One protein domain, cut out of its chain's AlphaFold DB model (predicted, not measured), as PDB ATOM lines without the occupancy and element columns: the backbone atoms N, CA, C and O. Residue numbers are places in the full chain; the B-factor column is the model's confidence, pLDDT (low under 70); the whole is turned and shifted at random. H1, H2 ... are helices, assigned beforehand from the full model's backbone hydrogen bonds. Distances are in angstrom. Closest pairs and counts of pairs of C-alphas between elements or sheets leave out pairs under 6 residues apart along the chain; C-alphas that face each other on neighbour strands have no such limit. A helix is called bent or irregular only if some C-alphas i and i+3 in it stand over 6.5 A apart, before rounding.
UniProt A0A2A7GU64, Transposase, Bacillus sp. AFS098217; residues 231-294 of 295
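AT A GLANCE: This is residues 231 to 294 of the 295 residues of the protein "Transposase" of Bacillus sp. AFS098217 (UniProt A0A2A7GU64). Two helices, H2 and H4, meet near their ends, at Arg 253 and Met 292, as a wide V; the short helix H1 comes close to both where they meet. The short helix H3 sits away from the other helices, and from it a long loop, residues 263 to 282, leads to H4. The printed part has 64 residues with four named helices, H1, H2, H3 and H4 along the chain, and no named strand; the class is all helix. It is compact, with a radius of gyration of the C-alphas of 11.9 A and spans of 33 by 28 by 21 A.

HOW THE PARTS SIT: H1, residues 231 to 235, and H2, residues 243 to 253, are close but not clearly touching; their closest C-alphas, of Tyr 235 and Leu 250, are 6.9 A apart. H1 and H4, residues 283 to 293, are also close but not clearly touching, with closest C-alphas Tyr 235 and Met 292 at 7.0 A. H2 and H4 touch, with closest C-alphas Arg 253 and Met 292 at 6.0 A; they run opposite ways at a steep tilt of 48 degrees. H3, residues 258 to 262, is apart from H1, H2 and H4. Every O i to N i+4 pair is within hydrogen-bond range in H2, against 5 of 7 in H4, 0 of 1 in H1 and 0 of 1 in H3; of O i to N i+3 pairs, H1 has 1 of 2 and H3 2 of 2.

IN THESE COORDINATES: H1 begins at C-alpha 231 (136.438, 123.855, 70.378) and is only just irregular: C-alphas 231 and 234 are 7.0 A apart. H2 measures 15.7 A from first to last C-alpha. H3 measures 7.8 A. H4 measures 15.9 A and ends at C-alpha 293 (125.768, 132.468, 70.020).

THE WHOLE: The two C-alphas farthest apart, of Glu 240 and Asp 280, are 33.3 A apart. Residues 239 to 244, of which 243 and 244 belong to H2, stand free. The printed part has no cut; H3 to H4 is a long link. The pLDDT is under 70 at residues 270 to 271 and 293 to 294.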
ATOM      1  N   VAL A 231     137.810 123.693  70.889       88.00
ATOM      2  CA  VAL A 231     136.438 123.855  70.378       88.00
ATOM      3  C   VAL A 231     135.459 124.486  71.373       88.00
ATOM      4  O   VAL A 231     134.531 125.171  70.965       88.00
ATOM      5  N   LEU A 232     135.662 124.316  72.683       88.75
ATOM      6  CA  LEU A 232     134.794 124.894  73.713       88.75
ATOM      7  C   LEU A 232     135.271 126.271  74.207       88.75
ATOM      8  O   LEU A 232     134.518 126.975  74.878       88.75
ATOM      9  N   GLN A 233     136.503 126.683  73.892       89.44
ATOM     10  CA  GLN A 233     137.067 127.950  74.372       89.44
ATOM     11  C   GLN A 233     136.360 129.215  73.861       89.44
ATOM     12  O   GLN A 233     136.270 130.162  74.647       89.44
ATOM     13  N   PRO A 234     135.846 129.281  72.613       88.12
ATOM     14  CA  PRO A 234     135.090 130.442  72.138       88.12
ATOM     15  C   PRO A 234     133.859 130.765  72.994       88.12
ATOM     16  O   PRO A 234     133.461 131.920  73.079       88.12
ATOM     17  N   TYR A 235     133.297 129.770  73.683       86.19
ATOM     18  CA  TYR A 235     132.080 129.922  74.486       86.19
ATOM     19  C   TYR A 235     132.346 130.349  75.938       86.19
ATOM     20  O   TYR A 235     131.401 130.508  76.719       86.19
ATOM     21  N   ILE A 236     133.614 130.571  76.303       89.62
ATOM     22  CA  ILE A 236     134.026 131.139  77.590       89.62
ATOM     23  C   ILE A 236     134.158 132.657  77.438       89.62
ATOM     24  O   ILE A 236     135.036 133.129  76.716       89.62
ATOM     25  N   LEU A 237     133.345 133.422  78.174       86.44
ATOM     26  CA  LEU A 237     133.439 134.887  78.180       86.44
ATOM     27  C   LEU A 237     134.649 135.370  78.978       86.44
ATOM     28  O   LEU A 237     135.444 136.179  78.510       86.44
ATOM     29  N   LYS A 238     134.789 134.873  80.211       88.19
ATOM     30  CA  LYS A 238     135.838 135.310  81.140       88.19
ATOM     31  C   LYS A 238     137.003 134.327  81.088       88.19
ATOM     32  O   LYS A 238     137.045 133.415  81.910       88.19
ATOM     33  N   LYS A 239     137.897 134.497  80.109       86.12
ATOM     34  CA  LYS A 239     139.050 133.603  79.860       86.12
ATOM     35  C   LYS A 239     140.185 133.738  80.881       86.12
ATOM     36  O   LYS A 239     140.909 132.775  81.105       86.12
ATOM     37  N   GLU A 240     140.291 134.898  81.525       88.25
ATOM     38  CA  GLU A 240     141.268 135.156  82.596       88.25
ATOM     39  C   GLU A 240     140.841 134.563  83.951       88.25
ATOM     40  O   GLU A 240     141.565 134.640  84.943       88.25
ATOM     41  N   ALA A 241     139.637 133.990  84.032       89.12
ATOM     42  CA  ALA A 241     139.134 133.427  85.271       89.12
ATOM     43  C   ALA A 241     139.833 132.101  85.618       89.12
ATOM     44  O   ALA A 241     140.439 131.415  84.796       89.12
ATOM     45  N   HIS A 242     139.701 131.683  86.878       88.62
ATOM     46  CA  HIS A 242     140.173 130.368  87.296       88.62
ATOM     47  C   HIS A 242     139.499 129.258  86.468       88.62
ATOM     48  O   HIS A 242     138.304 129.326  86.193       88.62
ATOM     49  N   HIS A 243     140.225 128.183  86.140       86.69
ATOM     50  CA  HIS A 243     139.735 127.115  85.254       86.69
ATOM     51  C   HIS A 243     138.384 126.493  85.669       86.69
ATOM     52  O   HIS A 243     137.611 126.066  84.818       86.69
ATOM     53  N   TRP A 244     138.050 126.471  86.963       89.94
ATOM     54  CA  TRP A 244     136.721 126.054  87.435       89.94
ATOM     55  C   TRP A 244     135.594 126.989  86.990       89.94
ATOM     56  O   TRP A 244     134.505 126.522  86.674       89.94
ATOM     57  N   SER A 245     135.856 128.293  86.902       91.12
ATOM     58  CA  SER A 245     134.909 129.259  86.343       91.12
ATOM     59  C   SER A 245     134.634 128.983  84.867       91.12
ATOM     60  O   SER A 245     133.504 129.153  84.423       91.12
ATOM     61  N   HIS A 246     135.625 128.504  84.109       93.12
ATOM     62  CA  HIS A 246     135.414 128.122  82.710       93.12
ATOM     63  C   HIS A 246     134.413 126.970  82.598       93.12
ATOM     64  O   HIS A 246     133.453 127.055  81.837       93.12
ATOM     65  N   TRP A 247     134.582 125.926  83.416       93.56
ATOM     66  CA  TRP A 247     133.637 124.809  83.462       93.56
ATOM     67  C   TRP A 247     132.251 125.222  83.962       93.56
ATOM     68  O   TRP A 247     131.255 124.728  83.445       93.56
ATOM     69  N   HIS A 248     132.172 126.155  84.915       91.00
ATOM     70  CA  HIS A 248     130.904 126.728  85.367       91.00
ATOM     71  C   HIS A 248     130.165 127.465  84.243       91.00
ATOM     72  O   HIS A 248     128.988 127.211  84.001       91.00
ATOM     73  N   GLN A 249     130.871 128.351  83.532       90.69
ATOM     74  CA  GLN A 249     130.324 129.106  82.402       90.69
ATOM     75  C   GLN A 249     129.806 128.164  81.315       90.69
ATOM     76  O   GLN A 249     128.682 128.330  80.847       90.69
ATOM     77  N   LEU A 250     130.594 127.145  80.960       90.06
ATOM     78  CA  LEU A 250     130.189 126.140  79.980       90.06
ATOM     79  C   LEU A 250     128.989 125.329  80.452       90.06
ATOM     80  O   LEU A 250     128.091 125.101  79.659       90.06
ATOM     81  N   ASN A 251     128.929 124.923  81.720       89.25
ATOM     82  CA  ASN A 251     127.785 124.175  82.239       89.25
ATOM     83  C   ASN A 251     126.478 124.968  82.153       89.25
ATOM     84  O   ASN A 251     125.454 124.410  81.785       89.25
ATOM     85  N   ASN A 252     126.519 126.264  82.465       85.94
ATOM     86  CA  ASN A 252     125.324 127.106  82.420       85.94
ATOM     87  C   ASN A 252     124.876 127.419  80.983       85.94
ATOM     88  O   ASN A 252     123.706 127.715  80.762       85.94
ATOM     89  N   ARG A 253     125.802 127.388  80.016       83.81
ATOM     90  CA  ARG A 253     125.537 127.695  78.599       83.81
ATOM     91  C   ARG A 253     125.193 126.459  77.769       83.81
ATOM     92  O   ARG A 253     124.314 126.512  76.920       83.81
ATOM     93  N   LEU A 254     125.869 125.345  78.035       82.69
ATOM     94  CA  LEU A 254     125.680 124.041  77.398       82.69
ATOM     95  C   LEU A 254     124.843 123.139  78.312       82.69
ATOM     96  O   LEU A 254     125.271 122.051  78.699       82.69
ATOM     97  N   ASP A 255     123.655 123.605  78.685       82.06
ATOM     98  CA  ASP A 255     122.716 122.841  79.509       82.06
ATOM     99  C   ASP A 255     121.788 121.997  78.624       82.06
ATOM    100  O   ASP A 255     120.612 122.306  78.433       82.06
ATOM    101  N   ILE A 256     122.376 120.958  78.030       85.25
ATOM    102  CA  ILE A 256     121.709 119.985  77.157       85.25
ATOM    103  C   ILE A 256     121.794 118.573  77.740       85.25
ATOM    104  O   ILE A 256     122.635 118.269  78.599       85.25
ATOM    105  N   ARG A 257     120.945 117.672  77.246       88.31
ATOM    106  CA  ARG A 257     120.955 116.256  77.632       88.31
ATOM    107  C   ARG A 257     122.321 115.606  77.392       88.31
ATOM    108  O   ARG A 257     123.017 115.871  76.416       88.31
ATOM    109  N   ALA A 258     122.698 114.695  78.292       82.44
ATOM    110  CA  ALA A 258     124.033 114.092  78.317       82.44
ATOM    111  C   ALA A 258     124.423 113.381  77.006       82.44
ATOM    112  O   ALA A 258     125.580 113.461  76.601       82.44
ATOM    113  N   HIS A 259     123.475 112.724  76.328       84.44
ATOM    114  CA  HIS A 259     123.750 112.009  75.079       84.44
ATOM    115  C   HIS A 259     124.186 112.946  73.941       84.44
ATOM    116  O   HIS A 259     125.019 112.556  73.130       84.44
ATOM    117  N   HIS A 260     123.736 114.204  73.935       86.81
ATOM    118  CA  HIS A 260     124.140 115.193  72.929       86.81
ATOM    119  C   HIS A 260     125.621 115.565  73.016       86.81
ATOM    120  O   HIS A 260     126.241 115.894  72.007       86.81
ATOM    121  N   PHE A 261     126.253 115.411  74.184       85.19
ATOM    122  CA  PHE A 261     127.698 115.621  74.322       85.19
ATOM    123  C   PHE A 261     128.537 114.605  73.538       85.19
ATOM    124  O   PHE A 261     129.684 114.902  73.205       85.19
ATOM    125  N   TYR A 262     127.980 113.439  73.189       84.19
ATOM    126  CA  TYR A 262     128.642 112.510  72.269       84.19
ATOM    127  C   TYR A 262     128.664 113.007  70.831       84.19
ATOM    128  O   TYR A 262     129.500 112.554  70.062       84.19
ATOM    129  N   GLN A 263     127.781 113.929  70.463       84.00
ATOM    130  CA  GLN A 263     127.630 114.420  69.093       84.00
ATOM    131  C   GLN A 263     128.143 115.858  68.932       84.00
ATOM    132  O   GLN A 263     128.465 116.266  67.824       84.00
ATOM    133  N   LEU A 264     128.352 116.563  70.047       82.00
ATOM    134  CA  LEU A 264     128.637 117.994  70.101       82.00
ATOM    135  C   LEU A 264     129.848 118.470  69.271       82.00
ATOM    136  O   LEU A 264     129.779 119.543  68.681       82.00
ATOM    137  N   TYR A 265     130.952 117.720  69.233       81.31
ATOM    138  CA  TYR A 265     132.122 118.054  68.409       81.31
ATOM    139  C   TYR A 265     133.005 116.834  68.145       81.31
ATOM    140  O   TYR A 265     133.113 115.949  68.998       81.31
ATOM    141  N   ASP A 266     133.677 116.795  66.994       80.81
ATOM    142  CA  ASP A 266     134.671 115.758  66.717       80.81
ATOM    143  C   ASP A 266     135.955 115.997  67.528       80.81
ATOM    144  O   ASP A 266     136.639 117.010  67.396       80.81
ATOM    145  N   VAL A 267     136.298 115.029  68.378       78.25
ATOM    146  CA  VAL A 267     137.514 115.053  69.203       78.25
ATOM    147  C   VAL A 267     138.794 115.013  68.367       78.25
ATOM    148  O   VAL A 267     139.832 115.467  68.851       78.25
ATOM    149  N   ASN A 268     138.722 114.507  67.132       78.75
ATOM    150  CA  ASN A 268     139.836 114.462  66.185       78.75
ATOM    151  C   ASN A 268     139.964 115.756  65.366       78.75
ATOM    152  O   ASN A 268     141.024 116.010  64.799       78.75
ATOM    153  N   GLN A 269     138.926 116.597  65.351       77.62
ATOM    154  CA  GLN A 269     138.906 117.881  64.644       77.62
ATOM    155  C   GLN A 269     138.564 119.030  65.615       77.62
ATOM    156  O   GLN A 269     137.576 119.743  65.450       77.62
ATOM    157  N   PRO A 270     139.398 119.269  66.650       68.25
ATOM    158  CA  PRO A 270     139.075 120.148  67.783       68.25
ATOM    159  C   PRO A 270     139.049 121.652  67.453       68.25
ATOM    160  O   PRO A 270     138.936 122.465  68.371       68.25
ATOM    161  N   LYS A 271     139.220 122.023  66.179       65.56
ATOM    162  CA  LYS A 271     139.162 123.403  65.679       65.56
ATOM    163  C   LYS A 271     137.846 123.722  64.964       65.56
ATOM    164  O   LYS A 271     137.595 124.894  64.702       65.56
ATOM    165  N   GLU A 272     137.035 122.716  64.645       73.88
ATOM    166  CA  GLU A 272     135.725 122.934  64.036       73.88
ATOM    167  C   GLU A 272     134.722 123.483  65.056       73.88
ATOM    168  O   GLU A 272     134.865 123.270  66.261       73.88
ATOM    169  N   ALA A 273     133.709 124.204  64.574       75.25
ATOM    170  CA  ALA A 273     132.621 124.702  65.409       75.25
ATOM    171  C   ALA A 273     131.784 123.550  66.000       75.25
ATOM    172  O   ALA A 273     131.823 122.414  65.521       75.25
ATOM    173  N   LEU A 274     131.000 123.841  67.044       81.56
ATOM    174  CA  LEU A 274     130.078 122.851  67.607       81.56
ATOM    175  C   LEU A 274     129.073 122.388  66.546       81.56
ATOM    176  O   LEU A 274     128.432 123.201  65.885       81.56
ATOM    177  N   GLN A 275     128.881 121.077  66.443       80.50
ATOM    178  CA  GLN A 275     128.003 120.438  65.460       80.50
ATOM    179  C   GLN A 275     126.551 120.386  65.965       80.50
ATOM    180  O   GLN A 275     125.934 119.324  66.038       80.50
ATOM    181  N   ILE A 276     126.010 121.539  66.366       79.56
ATOM    182  CA  ILE A 276     124.704 121.646  67.044       79.56
ATOM    183  C   ILE A 276     123.539 121.304  66.115       79.56
ATOM    184  O   ILE A 276     122.550 120.739  66.564       79.56
ATOM    185  N   GLU A 277     123.677 121.587  64.823       78.12
ATOM    186  CA  GLU A 277     122.659 121.315  63.797       78.12
ATOM    187  C   GLU A 277     122.289 119.829  63.691       78.12
ATOM    188  O   GLU A 277     121.211 119.486  63.219       78.12
ATOM    189  N   ARG A 278     123.175 118.938  64.152       80.56
ATOM    190  CA  ARG A 278     122.964 117.484  64.149       80.56
ATOM    191  C   ARG A 278     122.214 116.983  65.384       80.56
ATOM    192  O   ARG A 278     121.893 115.801  65.452       80.56
ATOM    193  N   LEU A 279     121.984 117.848  66.373       83.75
ATOM    194  CA  LEU A 279     121.384 117.478  67.649       83.75
ATOM    195  C   LEU A 279     119.858 117.575  67.574       83.75
ATOM    196  O   LEU A 279     119.300 118.630  67.273       83.75
ATOM    197  N   ASP A 280     119.178 116.493  67.948       86.06
ATOM    198  CA  ASP A 280     117.729 116.498  68.164       86.06
ATOM    199  C   ASP A 280     117.393 117.149  69.516       86.06
ATOM    200  O   ASP A 280     117.280 116.486  70.554       86.06
ATOM    201  N   LEU A 281     117.348 118.480  69.528       84.31
ATOM    202  CA  LEU A 281     117.171 119.302  70.724       84.31
ATOM    203  C   LEU A 281     115.699 119.609  70.995       84.31
ATOM    204  O   LEU A 281     114.932 119.923  70.083       84.31
ATOM    205  N   LEU A 282     115.336 119.619  72.276       86.75
ATOM    206  CA  LEU A 282     114.062 120.173  72.722       86.75
ATOM    207  C   LEU A 282     114.055 121.698  72.558       86.75
ATOM    208  O   LEU A 282     115.103 122.343  72.490       86.75
ATOM    209  N   GLU A 283     112.867 122.292  72.505       82.81
ATOM    210  CA  GLU A 283     112.710 123.728  72.240       82.81
ATOM    211  C   GLU A 283     113.374 124.610  73.313       82.81
ATOM    212  O   GLU A 283     113.971 125.647  73.017       82.81
ATOM    213  N   ASP A 284     113.352 124.168  74.571       83.50
ATOM    214  CA  ASP A 284     114.042 124.827  75.677       83.50
ATOM    215  C   ASP A 284     115.572 124.713  75.564       83.50
ATOM    216  O   ASP A 284     116.278 125.694  75.812       83.50
ATOM    217  N   GLU A 285     116.094 123.557  75.137       84.12
ATOM    218  CA  GLU A 285     117.523 123.352  74.856       84.12
ATOM    219  C   GLU A 285     117.996 124.238  73.693       84.12
ATOM    220  O   GLU A 285     119.040 124.888  73.800       84.12
ATOM    221  N   LYS A 286     117.207 124.331  72.611       82.38
ATOM    222  CA  LYS A 286     117.483 125.226  71.473       82.38
ATOM    223  C   LYS A 286     117.549 126.679  71.917       82.38
ATOM    224  O   LYS A 286     118.500 127.375  71.574       82.38
ATOM    225  N   LYS A 287     116.586 127.134  72.726       79.94
ATOM    226  CA  LYS A 287     116.557 128.509  73.247       79.94
ATOM    227  C   LYS A 287     117.782 128.824  74.112       79.94
ATOM    228  O   LYS A 287     118.359 129.903  73.987       79.94
ATOM    229  N   LYS A 288     118.209 127.886  74.965       78.38
ATOM    230  CA  LYS A 288     119.433 128.036  75.773       78.38
ATOM    231  C   LYS A 288     120.688 128.108  74.904       78.38
ATOM    232  O   LYS A 288     121.534 128.966  75.143       78.38
ATOM    233  N   LEU A 289     120.788 127.252  73.885       79.69
ATOM    234  CA  LEU A 289     121.920 127.251  72.960       79.69
ATOM    235  C   LEU A 289     121.939 128.482  72.052       79.69
ATOM    236  O   LEU A 289     123.015 129.016  71.813       79.69
ATOM    237  N   ALA A 290     120.792 128.991  71.604       74.69
ATOM    238  CA  ALA A 290     120.719 130.224  70.820       74.69
ATOM    239  C   ALA A 290     121.336 131.411  71.583       74.69
ATOM    240  O   ALA A 290     122.155 132.145  71.036       74.69
ATOM    241  N   ASN A 291     121.058 131.516  72.887       70.38
ATOM    242  CA  ASN A 291     121.659 132.525  73.770       70.38
ATOM    243  C   ASN A 291     123.180 132.364  73.961       70.38
ATOM    244  O   ASN A 291     123.822 133.244  74.528       70.38
ATOM    245  N   MET A 292     123.772 131.244  73.538       72.31
ATOM    246  CA  MET A 292     125.220 131.033  73.571       72.31
ATOM    247  C   MET A 292     125.934 131.697  72.384       72.31
ATOM    248  O   MET A 292     127.115 132.023  72.505       72.31
ATOM    249  N   PHE A 293     125.235 131.879  71.257       67.31
ATOM    250  CA  PHE A 293     125.768 132.468  70.020       67.31
ATOM    251  C   PHE A 293     125.449 133.952  69.860       67.31
ATOM    252  O   PHE A 293     126.078 134.623  69.047       67.31
ATOM    253  N   VAL A 294     124.497 134.466  70.636       60.09
ATOM    254  CA  VAL A 294     124.235 135.901  70.734       60.09
ATOM    255  C   VAL A 294     125.186 136.464  71.789       60.09
ATOM    256  O   VAL A 294     125.059 136.163  72.976       60.09
TER     257      VAL A 294